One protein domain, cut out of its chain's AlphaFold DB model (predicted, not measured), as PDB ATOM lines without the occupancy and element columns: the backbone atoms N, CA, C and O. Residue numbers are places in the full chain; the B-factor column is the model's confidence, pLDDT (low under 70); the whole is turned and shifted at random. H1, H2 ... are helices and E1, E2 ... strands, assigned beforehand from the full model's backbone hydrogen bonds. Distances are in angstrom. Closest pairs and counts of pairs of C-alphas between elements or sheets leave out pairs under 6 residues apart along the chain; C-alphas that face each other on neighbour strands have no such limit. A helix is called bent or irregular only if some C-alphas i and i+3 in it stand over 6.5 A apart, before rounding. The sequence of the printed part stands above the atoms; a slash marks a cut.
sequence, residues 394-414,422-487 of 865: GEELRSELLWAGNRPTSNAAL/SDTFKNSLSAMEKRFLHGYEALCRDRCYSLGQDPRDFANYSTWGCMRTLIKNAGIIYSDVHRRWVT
ATOM      1  N   GLY A 394      48.557  20.948 -47.224       89.94
ATOM      2  CA  GLY A 394      48.013  21.866 -46.226       89.94
ATOM      3  C   GLY A 394      47.435  23.132 -46.863       89.94
ATOM      4  O   GLY A 394      46.549  23.755 -46.292       89.94
ATOM      5  N   GLU A 395      47.912  23.517 -48.050       90.06
ATOM      6  CA  GLU A 395      47.344  24.623 -48.827       90.06
ATOM      7  C   GLU A 395      45.997  24.266 -49.453       90.06
ATOM      8  O   GLU A 395      45.060  25.060 -49.353       90.06
ATOM      9  N   GLU A 396      45.865  23.064 -50.018       91.81
ATOM     10  CA  GLU A 396      44.583  22.555 -50.514       91.81
ATOM     11  C   GLU A 396      43.560  22.481 -49.375       91.81
ATOM     12  O   GLU A 396      42.467  23.023 -49.504       91.81
ATOM     13  N   LEU A 397      43.931  21.918 -48.219       93.69
ATOM     14  CA  LEU A 397      43.041  21.830 -47.055       93.69
ATOM     15  C   LEU A 397      42.610  23.211 -46.530       93.69
ATOM     16  O   LEU A 397      41.437  23.412 -46.219       93.69
ATOM     17  N   ARG A 398      43.528  24.187 -46.468       90.69
ATOM     18  CA  ARG A 398      43.195  25.577 -46.101       90.69
ATOM     19  C   ARG A 398      42.257  26.231 -47.114       90.69
ATOM     20  O   ARG A 398      41.335  26.938 -46.715       90.69
ATOM     21  N   SER A 399      42.483  25.999 -48.405       91.12
ATOM     22  CA  SER A 399      41.645  26.544 -49.480       91.12
ATOM     23  C   SER A 399      40.230  25.968 -49.430       91.12
ATOM     24  O   SER A 399      39.261  26.712 -49.566       91.12
ATOM     25  N   GLU A 400      40.104  24.671 -49.149       93.75
ATOM     26  CA  GLU A 400      38.821  23.993 -48.948       93.75
ATOM     27  C   GLU A 400      38.057  24.543 -47.740       93.75
ATOM     28  O   GLU A 400      36.864  24.823 -47.841       93.75
ATOM     29  N   LEU A 401      38.731  24.763 -46.608       92.00
ATOM     30  CA  LEU A 401      38.115  25.379 -45.429       92.00
ATOM     31  C   LEU A 401      37.665  26.818 -45.699       92.00
ATOM     32  O   LEU A 401      36.554  27.194 -45.327       92.00
ATOM     33  N   LEU A 402      38.488  27.611 -46.393       90.88
ATOM     34  CA  LEU A 402      38.128  28.971 -46.790       90.88
ATOM     35  C   LEU A 402      36.904  28.973 -47.716       90.88
ATOM     36  O   LEU A 402      35.988  29.775 -47.532       90.88
ATOM     37  N   TRP A 403      36.856  28.068 -48.694       93.69
ATOM     38  CA  TRP A 403      35.680  27.886 -49.543       93.69
ATOM     39  C   TRP A 403      34.449  27.505 -48.714       93.69
ATOM     40  O   TRP A 403      33.402  28.143 -48.846       93.69
ATOM     41  N   ALA A 404      34.574  26.515 -47.828       91.94
ATOM     42  CA  ALA A 404      33.470  26.009 -47.026       91.94
ATOM     43  C   ALA A 404      32.911  27.064 -46.061       91.94
ATOM     44  O   ALA A 404      31.690  27.137 -45.890       91.94
ATOM     45  N   GLY A 405      33.775  27.897 -45.474       87.75
ATOM     46  CA  GLY A 405      33.394  29.016 -44.610       87.75
ATOM     47  C   GLY A 405      32.646  30.128 -45.348       87.75
ATOM     48  O   GLY A 405      31.744  30.737 -44.787       87.75
ATOM     49  N   ASN A 406      32.946  30.327 -46.633       88.06
ATOM     50  CA  ASN A 406      32.291  31.330 -47.477       88.06
ATOM     51  C   ASN A 406      30.955  30.863 -48.088       88.06
ATOM     52  O   ASN A 406      30.324  31.615 -48.838       88.06
ATOM     53  N   ARG A 407      30.497  29.634 -47.813       89.69
ATOM     54  CA  ARG A 407      29.206  29.156 -48.332       89.69
ATOM     55  C   ARG A 407      28.058  29.889 -47.626       89.69
ATOM     56  O   ARG A 407      28.068  29.953 -46.400       89.69
ATOM     57  N   PRO A 408      27.015  30.350 -48.344       84.19
ATOM     58  CA  PRO A 408      25.890  31.071 -47.733       84.19
ATOM     59  C   PRO A 408      25.163  30.309 -46.616       84.19
ATOM     60  O   PRO A 408      24.540  30.917 -45.756       84.19
ATOM     61  N   THR A 409      25.215  28.976 -46.646       81.94
ATOM     62  CA  THR A 409      24.588  28.075 -45.667       81.94
ATOM     63  C   THR A 409      25.574  27.534 -44.628       81.94
ATOM     64  O   THR A 409      25.226  26.621 -43.874       81.94
ATOM     65  N   SER A 410      26.812  28.036 -44.613       77.31
ATOM     66  CA  SER A 410      27.833  27.621 -43.655       77.31
ATOM     67  C   SER A 410      27.557  28.211 -42.280       77.31
ATOM     68  O   SER A 410      27.313  29.408 -42.145       77.31
ATOM     69  N   ASN A 411      27.656  27.379 -41.245       68.44
ATOM     70  CA  ASN A 411      27.568  27.836 -39.858       68.44
ATOM     71  C   ASN A 411      28.888  28.463 -39.366       68.44
ATOM     72  O   ASN A 411      28.911  29.071 -38.302       68.44
ATOM     73  N   ALA A 412      29.977  28.352 -40.140       68.38
ATOM     74  CA  ALA A 412      31.307  28.819 -39.743       68.38
ATOM     75  C   ALA A 412      31.405  30.343 -39.555       68.38
ATOM     76  O   ALA A 412      32.286  30.811 -38.846       68.38
ATOM     77  N   ALA A 413      30.503  31.124 -40.158       63.16
ATOM     78  CA  ALA A 413      30.463  32.572 -39.953       63.16
ATOM     79  C   ALA A 413      29.863  32.981 -38.590       63.16
ATOM     80  O   ALA A 413      29.922  34.157 -38.236       63.16
ATOM     81  N   LEU A 414      29.246  32.044 -37.855       56.16
ATOM     82  CA  LEU A 414      28.417  32.334 -36.680       56.16
ATOM     83  C   LEU A 414      28.964  31.775 -35.357       56.16
ATOM     84  O   LEU A 414      28.491  32.206 -34.307       56.16
ATOM     85  N   SER A 422      40.263  20.508 -33.653       73.44
ATOM     86  CA  SER A 422      40.262  19.170 -34.253       73.44
ATOM     87  C   SER A 422      39.017  18.867 -35.100       73.44
ATOM     88  O   SER A 422      39.084  17.998 -35.972       73.44
ATOM     89  N   ASP A 423      37.934  19.638 -34.939       87.38
ATOM     90  CA  ASP A 423      36.671  19.474 -35.668       87.38
ATOM     91  C   ASP A 423      36.397  20.609 -36.685       87.38
ATOM     92  O   ASP A 423      35.274  20.770 -37.166       87.38
ATOM     93  N   THR A 424      37.419  21.371 -37.099       90.44
ATOM     94  CA  THR A 424      37.276  22.529 -38.018       90.44
ATOM     95  C   THR A 424      36.496  22.209 -39.308       90.44
ATOM     96  O   THR A 424      35.606  22.964 -39.713       90.44
ATOM     97  N   PHE A 425      36.768  21.065 -39.946       94.00
ATOM     98  CA  PHE A 425      36.024  20.624 -41.134       94.00
ATOM     99  C   PHE A 425      34.561  20.300 -40.792       94.00
ATOM    100  O   PHE A 425      33.655  20.748 -41.489       94.00
ATOM    101  N   LYS A 426      34.301  19.582 -39.692       94.06
ATOM    102  CA  LYS A 426      32.935  19.264 -39.234       94.06
ATOM    103  C   LYS A 426      32.143  20.539 -38.915       94.06
ATOM    104  O   LYS A 426      30.972  20.647 -39.280       94.06
ATOM    105  N   ASN A 427      32.793  21.532 -38.313       91.38
ATOM    106  CA  ASN A 427      32.195  22.823 -37.974       91.38
ATOM    107  C   ASN A 427      31.862  23.662 -39.216       91.38
ATOM    108  O   ASN A 427      30.845  24.357 -39.221       91.38
ATOM    109  N   SER A 428      32.636  23.502 -40.294       92.38
ATOM    110  CA  SER A 428      32.431  24.163 -41.592       92.38
ATOM    111  C   SER A 428      31.311  23.551 -42.449       92.38
ATOM    112  O   SER A 428      31.006  24.055 -43.537       92.38
ATOM    113  N   LEU A 429      30.682  22.463 -41.992       93.94
ATOM    114  CA  LEU A 429      29.518  21.872 -42.646       93.94
ATOM    115  C   LEU A 429      28.260  22.731 -42.432       93.94
ATOM    116  O   LEU A 429      28.024  23.297 -41.359       93.94
ATOM    117  N   SER A 430      27.406  22.786 -43.452       93.81
ATOM    118  CA  SER A 430      26.065  23.369 -43.341       93.81
ATOM    119  C   SER A 430      25.192  22.565 -42.371       93.81
ATOM    120  O   SER A 430      25.459  21.395 -42.091       93.81
ATOM    121  N   ALA A 431      24.103  23.160 -41.875       93.69
ATOM    122  CA  ALA A 431      23.189  22.477 -40.949       93.69
ATOM    123  C   ALA A 431      22.643  21.146 -41.512       93.69
ATOM    124  O   ALA A 431      22.556  20.147 -40.797       93.69
ATOM    125  N   MET A 432      22.328  21.113 -42.811       95.00
ATOM    126  CA  MET A 432      21.891  19.900 -43.510       95.00
ATOM    127  C   MET A 432      22.994  18.836 -43.557       95.00
ATOM    128  O   MET A 432      22.736  17.684 -43.216       95.00
ATOM    129  N   GLU A 433      24.216  19.211 -43.941       96.31
ATOM    130  CA  GLU A 433      25.358  18.288 -44.009       96.31
ATOM    131  C   GLU A 433      25.719  17.744 -42.622       96.31
ATOM    132  O   GLU A 433      25.962  16.548 -42.495       96.31
ATOM    133  N   LYS A 434      25.679  18.580 -41.570       96.19
ATOM    134  CA  LYS A 434      25.847  18.136 -40.174       96.19
ATOM    135  C   LYS A 434      24.778  17.104 -39.812       96.19
ATOM    136  O   LYS A 434      25.117  16.054 -39.274       96.19
ATOM    137  N   ARG A 435      23.501  17.356 -40.126       96.44
ATOM    138  CA  ARG A 435      22.408  16.401 -39.868       96.44
ATOM    139  C   ARG A 435      22.639  15.067 -40.581       96.44
ATOM    140  O   ARG A 435      22.461  14.017 -39.972       96.44
ATOM    141  N   PHE A 436      23.040  15.097 -41.852       97.12
ATOM    142  CA  PHE A 436      23.326  13.876 -42.608       97.12
ATOM    143  C   PHE A 436      24.558  13.148 -42.074       97.12
ATOM    144  O   PHE A 436      24.505  11.931 -41.938       97.12
ATOM    145  N   LEU A 437      25.612  13.867 -41.684       96.94
ATOM    146  CA  LEU A 437      26.784  13.277 -41.040       96.94
ATOM    147  C   LEU A 437      26.400  12.508 -39.770       96.94
ATOM    148  O   LEU A 437      26.781  11.351 -39.643       96.94
ATOM    149  N   HIS A 438      25.577  13.087 -38.888       97.06
ATOM    150  CA  HIS A 438      25.099  12.386 -37.686       97.06
ATOM    151  C   HIS A 438      24.292  11.127 -38.032       97.06
ATOM    152  O   HIS A 438      24.430  10.101 -37.371       97.06
ATOM    153  N   GLY A 439      23.463  11.185 -39.080       97.25
ATOM    154  CA  GLY A 439      22.732  10.013 -39.561       97.25
ATOM    155  C   GLY A 439      23.665   8.909 -40.067       97.25
ATOM    156  O   GLY A 439      23.448   7.744 -39.754       97.25
ATOM    157  N   TYR A 440      24.733   9.260 -40.787       97.12
ATOM    158  CA  TYR A 440      25.739   8.293 -41.231       97.12
ATOM    159  C   TYR A 440      26.571   7.721 -40.075       97.12
ATOM    160  O   TYR A 440      26.715   6.503 -40.011       97.12
ATOM    161  N   GLU A 441      27.043   8.557 -39.142       96.12
ATOM    162  CA  GLU A 441      27.803   8.146 -37.944       96.12
ATOM    163  C   GLU A 441      27.000   7.177 -37.048       96.12
ATOM    164  O   GLU A 441      27.573   6.344 -36.341       96.12
ATOM    165  N   ALA A 442      25.664   7.273 -37.075       96.38
ATOM    166  CA  ALA A 442      24.767   6.347 -36.386       96.38
ATOM    167  C   ALA A 442      24.602   5.000 -37.117       96.38
ATOM    168  O   ALA A 442      24.400   3.978 -36.463       96.38
ATOM    169  N   LEU A 443      24.688   4.982 -38.454       95.12
ATOM    170  CA  LEU A 443      24.552   3.770 -39.273       95.12
ATOM    171  C   LEU A 443      25.849   2.957 -39.340       95.12
ATOM    172  O   LEU A 443      25.823   1.727 -39.320       95.12
ATOM    173  N   CYS A 444      26.984   3.636 -39.465       93.88
ATOM    174  CA  CYS A 444      28.294   3.017 -39.609       93.88
ATOM    175  C   CYS A 444      29.397   3.951 -39.106       93.88
ATOM    176  O   CYS A 444      29.202   5.155 -38.995       93.88
ATOM    177  N   ARG A 445      30.561   3.372 -38.802       94.06
ATOM    178  CA  ARG A 445      31.784   4.092 -38.431       94.06
ATOM    179  C   ARG A 445      32.931   3.677 -39.337       94.06
ATOM    180  O   ARG A 445      32.880   2.602 -39.943       94.06
ATOM    181  N   ASP A 446      33.952   4.517 -39.381       92.88
ATOM    182  CA  ASP A 446      35.207   4.323 -40.101       92.88
ATOM    183  C   ASP A 446      34.986   4.199 -41.620       92.88
ATOM    184  O   ASP A 446      35.428   3.251 -42.281       92.88
ATOM    185  N   ARG A 447      34.220   5.151 -42.169       96.00
ATOM    186  CA  ARG A 447      33.740   5.225 -43.554       96.00
ATOM    187  C   ARG A 447      33.839   6.643 -44.130       96.00
ATOM    188  O   ARG A 447      33.981   7.647 -43.441       96.00
ATOM    189  N   CYS A 448      33.681   6.716 -45.445       97.06
ATOM    190  CA  CYS A 448      33.435   7.949 -46.178       97.06
ATOM    191  C   CYS A 448      31.949   8.063 -46.522       97.06
ATOM    192  O   CYS A 448      31.368   7.106 -47.032       97.06
ATOM    193  N   TYR A 449      31.357   9.236 -46.311       96.69
ATOM    194  CA  TYR A 449      29.929   9.528 -46.440       96.69
ATOM    195  C   TYR A 449      29.667  10.559 -47.529       96.69
ATOM    196  O   TYR A 449      30.270  11.628 -47.512       96.69
ATOM    197  N   SER A 450      28.726  10.301 -48.434       96.00
ATOM    198  CA  SER A 450      28.233  11.315 -49.372       96.00
ATOM    199  C   SER A 450      27.188  12.190 -48.675       96.00
ATOM    200  O   SER A 450      26.004  11.858 -48.630       96.00
ATOM    201  N   LEU A 451      27.616  13.335 -48.139       96.19
ATOM    202  CA  LEU A 451      26.760  14.280 -47.408       96.19
ATOM    203  C   LEU A 451      25.787  15.053 -48.315       96.19
ATOM    204  O   LEU A 451      25.022  15.882 -47.834       96.19
ATOM    205  N   GLY A 452      25.795  14.790 -49.625       93.88
ATOM    206  CA  GLY A 452      24.742  15.218 -50.547       93.88
ATOM    207  C   GLY A 452      23.504  14.313 -50.544       93.88
ATOM    208  O   GLY A 452      22.526  14.640 -51.213       93.88
ATOM    209  N   GLN A 453      23.530  13.178 -49.833       93.56
ATOM    210  CA  GLN A 453      22.441  12.197 -49.815       93.56
ATOM    211  C   GLN A 453      21.954  11.948 -48.387       93.56
ATOM    212  O   GLN A 453      22.770  11.710 -47.495       93.56
ATOM    213  N   ASP A 454      20.632  11.987 -48.183       95.06
ATOM    214  CA  ASP A 454      20.027  11.688 -46.881       95.06
ATOM    215  C   ASP A 454      20.286  10.208 -46.540       95.06
ATOM    216  O   ASP A 454      19.873   9.331 -47.309       95.06
ATOM    217  N   PRO A 455      20.957   9.900 -45.413       95.88
ATOM    218  CA  PRO A 455      21.254   8.523 -45.020       95.88
ATOM    219  C   PRO A 455      20.002   7.667 -44.785       95.88
ATOM    220  O   PRO A 455      20.114   6.445 -44.749       95.88
ATOM    221  N   ARG A 456      18.818   8.270 -44.620       93.25
ATOM    222  CA  ARG A 456      17.553   7.542 -44.420       93.25
ATOM    223  C   ARG A 456      16.915   7.096 -45.730       93.25
ATOM    224  O   ARG A 456      16.314   6.029 -45.773       93.25
ATOM    225  N   ASP A 457      17.071   7.897 -46.781       91.44
ATOM    226  CA  ASP A 457      16.457   7.632 -48.085       91.44
ATOM    227  C   ASP A 457      17.409   6.850 -48.990       91.44
ATOM    228  O   ASP A 457      17.021   5.905 -49.675       91.44
ATOM    229  N   PHE A 458      18.679   7.265 -49.021       88.94
ATOM    230  CA  PHE A 458      19.666   6.719 -49.941       88.94
ATOM    231  C   PHE A 458      21.078   6.819 -49.362       88.94
ATOM    232  O   PHE A 458      21.911   7.616 -49.805       88.94
ATOM    233  N   ALA A 459      21.352   5.983 -48.360       92.50
ATOM    234  CA  ALA A 459      22.666   5.916 -47.740       92.50
ATOM    235  C   ALA A 459      23.750   5.563 -48.773       92.50
ATOM    236  O   ALA A 459      23.735   4.496 -49.391       92.50
ATOM    237  N   ASN A 460      24.726   6.454 -48.942       93.94
ATOM    238  CA  ASN A 460      25.861   6.246 -49.830       93.94
ATOM    239  C   ASN A 460      27.166   6.484 -49.077       93.94
ATOM    240  O   ASN A 460      27.637   7.613 -48.931       93.94
ATOM    241  N   TYR A 461      27.729   5.378 -48.599       95.38
ATOM    242  CA  TYR A 461      28.967   5.340 -47.843       95.38
ATOM    243  C   TYR A 461      29.919   4.259 -48.375       95.38
ATOM    244  O   TYR A 461      29.486   3.276 -48.997       95.38
ATOM    245  N   SER A 462      31.224   4.466 -48.179       96.06
ATOM    246  CA  SER A 462      32.270   3.507 -48.560       96.06
ATOM    247  C   SER A 462      32.105   2.172 -47.828       96.06
ATOM    248  O   SER A 462      31.432   2.075 -46.807       96.06
ATOM    249  N   THR A 463      32.699   1.104 -48.347       93.94
ATOM    250  CA  THR A 463      32.941  -0.096 -47.537       93.94
ATOM    251  C   THR A 463      34.310   0.026 -46.868       93.94
ATOM    252  O   THR A 463      34.981   1.052 -46.989       93.94
ATOM    253  N   TRP A 464      34.757  -1.013 -46.157       88.88
ATOM    254  CA  TRP A 464      36.134  -1.014 -45.657       88.88
ATOM    255  C   TRP A 464      37.118  -1.065 -46.823       88.88
ATOM    256  O   TRP A 464      38.088  -0.325 -46.823       88.88
ATOM    257  N   GLY A 465      36.825  -1.892 -47.833       87.88
ATOM    258  CA  GLY A 465      37.711  -2.135 -48.970       87.88
ATOM    259  C   GLY A 465      37.683  -1.050 -50.043       87.88
ATOM    260  O   GLY A 465      38.698  -0.829 -50.694       87.88
ATOM    261  N   CYS A 466      36.556  -0.354 -50.226       92.94
ATOM    262  CA  CYS A 466      36.381   0.503 -51.397       92.94
ATOM    263  C   CYS A 466      35.542   1.758 -51.166       92.94
ATOM    264  O   CYS A 466      34.541   1.759 -50.444       92.94
ATOM    265  N   MET A 467      35.910   2.825 -51.872       95.12
ATOM    266  CA  MET A 467      35.055   3.995 -52.054       95.12
ATOM    267  C   MET A 467      33.915   3.673 -53.014       95.12
ATOM    268  O   MET A 467      34.046   2.865 -53.936       95.12
ATOM    269  N   ARG A 468      32.780   4.348 -52.840       94.06
ATOM    270  CA  ARG A 468      31.669   4.253 -53.791       94.06
ATOM    271  C   ARG A 468      31.938   5.091 -55.035       94.06
ATOM    272  O   ARG A 468      32.672   6.076 -54.997       94.06
ATOM    273  N   THR A 469      31.282   4.717 -56.133       92.06
ATOM    274  CA  THR A 469      31.277   5.499 -57.374       92.06
ATOM    275  C   THR A 469      30.880   6.949 -57.091       92.06
ATOM    276  O   THR A 469      29.813   7.205 -56.526       92.06
ATOM    277  N   LEU A 470      31.689   7.894 -57.570       91.50
ATOM    278  CA  LEU A 470      31.313   9.302 -57.613       91.50
ATOM    279  C   LEU A 470      30.139   9.493 -58.575       91.50
ATOM    280  O   LEU A 470      30.212   9.136 -59.753       91.50
ATOM    281  N   ILE A 471      29.043  10.037 -58.057       88.25
ATOM    282  CA  ILE A 471      27.839  10.334 -58.832       88.25
ATOM    283  C   ILE A 471      27.679  11.839 -59.017       88.25
ATOM    284  O   ILE A 471      28.202  12.646 -58.248       88.25
ATOM    285  N   LYS A 472      26.906  12.224 -60.034       83.62
ATOM    286  CA  LYS A 472      26.468  13.611 -60.180       83.62
ATOM    287  C   LYS A 472      25.755  14.045 -58.895       83.62
ATOM    288  O   LYS A 472      24.912  13.309 -58.392       83.62
ATOM    289  N   ASN A 473      26.091  15.233 -58.398       82.94
ATOM    290  CA  ASN A 473      25.575  15.784 -57.142       82.94
ATOM    291  C   ASN A 473      25.926  14.954 -55.888       82.94
ATOM    292  O   ASN A 473      25.188  15.002 -54.911       82.94
ATOM    293  N   ALA A 474      27.053  14.228 -55.876       83.31
ATOM    294  CA  ALA A 474      27.532  13.542 -54.666       83.31
ATOM    295  C   ALA A 474      27.802  14.496 -53.477       83.31
ATOM    296  O   ALA A 474      27.880  14.047 -52.333       83.31
ATOM    297  N   GLY A 475      27.921  15.803 -53.739       89.56
ATOM    298  CA  GLY A 475      28.184  16.811 -52.717       89.56
ATOM    299  C   GLY A 475      29.545  16.597 -52.055       89.56
ATOM    300  O   GLY A 475      30.505  16.206 -52.714       89.56
ATOM    301  N   ILE A 476      29.608  16.857 -50.749       95.25
ATOM    302  CA  ILE A 476      30.795  16.620 -49.925       95.25
ATOM    303  C   ILE A 476      30.919  15.128 -49.601       95.25
ATOM    304  O   ILE A 476      29.948  14.507 -49.168       95.25
ATOM    305  N   ILE A 477      32.121  14.568 -49.757       97.25
ATOM    306  CA  ILE A 477      32.441  13.203 -49.319       97.25
ATOM    307  C   ILE A 477      33.274  13.285 -48.051       97.25
ATOM    308  O   ILE A 477      34.464  13.574 -48.116       97.25
ATOM    309  N   TYR A 478      32.642  13.068 -46.905       97.69
ATOM    310  CA  TYR A 478      33.251  13.238 -45.590       97.69
ATOM    311  C   TYR A 478      33.801  11.919 -45.054       97.69
ATOM    312  O   TYR A 478      33.059  10.949 -44.992       97.69
ATOM    313  N   SER A 479      35.066  11.880 -44.644       96.88
ATOM    314  CA  SER A 479      35.666  10.744 -43.941       96.88
ATOM    315  C   SER A 479      35.640  10.989 -42.440       96.88
ATOM    316  O   SER A 479      36.211  11.975 -41.973       96.88
ATOM    317  N   ASP A 480      35.024  10.089 -41.676       94.56
ATOM    318  CA  ASP A 480      35.072  10.157 -40.210       94.56
ATOM    319  C   ASP A 480      36.428   9.737 -39.633       94.56
ATOM    320  O   ASP A 480      36.862  10.319 -38.641       94.56
ATOM    321  N   VAL A 481      37.138   8.823 -40.300       92.31
ATOM    322  CA  VAL A 481      38.514   8.424 -39.963       92.31
ATOM    323  C   VAL A 481      39.442   9.641 -39.971       92.31
ATOM    324  O   VAL A 481      40.213   9.853 -39.035       92.31
ATOM    325  N   HIS A 482      39.349  10.476 -41.010       93.56
ATOM    326  CA  HIS A 482      40.186  11.673 -41.155       93.56
ATOM    327  C   HIS A 482      39.565  12.944 -40.572       93.56
ATOM    328  O   HIS A 482      40.246  13.968 -40.491       93.56
ATOM    329  N   ARG A 483      38.282  12.889 -40.194       95.31
ATOM    330  CA  ARG A 483      37.450  14.026 -39.770       95.31
ATOM    331  C   ARG A 483      37.439  15.207 -40.745       95.31
ATOM    332  O   ARG A 483      37.281  16.359 -40.346       95.31
ATOM    333  N   ARG A 484      37.568  14.929 -42.040       96.00
ATOM    334  CA  ARG A 484      37.537  15.929 -43.117       96.00
ATOM    335  C   ARG A 484      36.920  15.350 -44.376       96.00
ATOM    336  O   ARG A 484      36.781  14.135 -44.501       96.00
ATOM    337  N   TRP A 485      36.586  16.207 -45.333       97.31
ATOM    338  CA  TRP A 485      36.166  15.735 -46.646       97.31
ATOM    339  C   TRP A 485      37.326  15.524 -47.615       97.31
ATOM    340  O   TRP A 485      38.430  16.043 -47.429       97.31
ATOM    341  N   VAL A 486      37.041  14.716 -48.633       96.88
ATOM    342  CA  VAL A 486      37.884  14.490 -49.807       96.88
ATOM    343  C   VAL A 486      37.953  15.787 -50.611       96.88
ATOM    344  O   VAL A 486      36.910  16.333 -50.979       96.88
ATOM    345  N   THR A 487      39.156  16.281 -50.894       96.25
ATOM    346  CA  THR A 487      39.336  17.484 -51.723       96.25
ATOM    347  C   THR A 487      39.053  17.182 -53.202       96.25
ATOM    348  O   THR A 487      39.081  16.019 -53.614       96.25
TER     349      THR A 487
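AT A GLANCE: This is residues 394 to 414 and 422 to 487 of the 865 residues of the protein "Hypothetical protein" of Symbiodinium necroappetens (UniProt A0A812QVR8). A small two-stranded sheet, E1 and E2, lies near the middle of the domain, with the longest helix, H3, packed along it by residues 433 to 441. The short helix H4 sits beside H3 at one end of the domain, while H1 lies off at the other end, with H2 between H1 and H3; an 18-residue loop, residues 459 to 476, swings out between H4 and E2. The printed part has 87 residues with four named helices and two named strands, in the order H1, H2, H3, E1, H4, E2, and the sheet is antiparallel. Under half of the residues are in named elements, and the class is mostly helix. The whole is compact, with a radius of gyration of the C-alphas of 12.4 A, and spans 32 by 26 by 26 A.

HOW THE PARTS SIT: H1, residues 394 to 405, and H2, residues 422 to 427, are close but not clearly touching, with the closest C-alphas, of Leu 401 and Phe 425, 6.7 A apart; they run the same way at a steep tilt of 42 degrees. H2 is irregular, with C-alphas 422 and 425 8.2 A apart. H2 and H3, residues 431 to 443, are close but not clearly touching, with the C-alphas of Lys 426 and Lys 434 closest at 7.2 A. The closest C-alphas of H3 and E1, residues 448 to 450, are those of Tyr 440 and Tyr 449, 6.8 A apart. H3 touches H4, residues 455 to 458, with residues 436 to 440 alone; the C-alphas of Gly 439 and Pro 455 are closest, at 5.8 A. E1 and E2, residues 477 to 479, are antiparallel neighbours at 154 degrees, with N 449 and O 478 within hydrogen-bond range at 2.8 A. Residues 478 to 479 of E2 also pair, antiparallel, with residues 484 to 485. Every O i to N i+4 pair is within hydrogen-bond range in H1 and H3, against 1 of 2 in H2; H4 is too short for such a pair. H1 is apart from H3, H4, E1 and E2.

IN THESE COORDINATES: H1 begins at C-alpha 394, (48.013, 21.866, -46.226), and measures 16.4 A; H2 measures 9.6 A. H3 measures 18.8 A from C-alpha 431 at (23.189, 22.477, -40.949). E1 measures 7.0 A, H4 5.5 A, and E2 6.7 A, ending at C-alpha 479, (35.666, 10.744, -43.941).

THE WHOLE: The C-alphas farthest apart, of Leu 414 and Gly 465, are 37.8 A apart. Residues 415 to 421 are not printed, and C-alphas 414 and 422 are 17.9 A apart across this cut. Of the links printed whole, H4 to E2 is long. Residues 411 to 414 have pLDDT under 70.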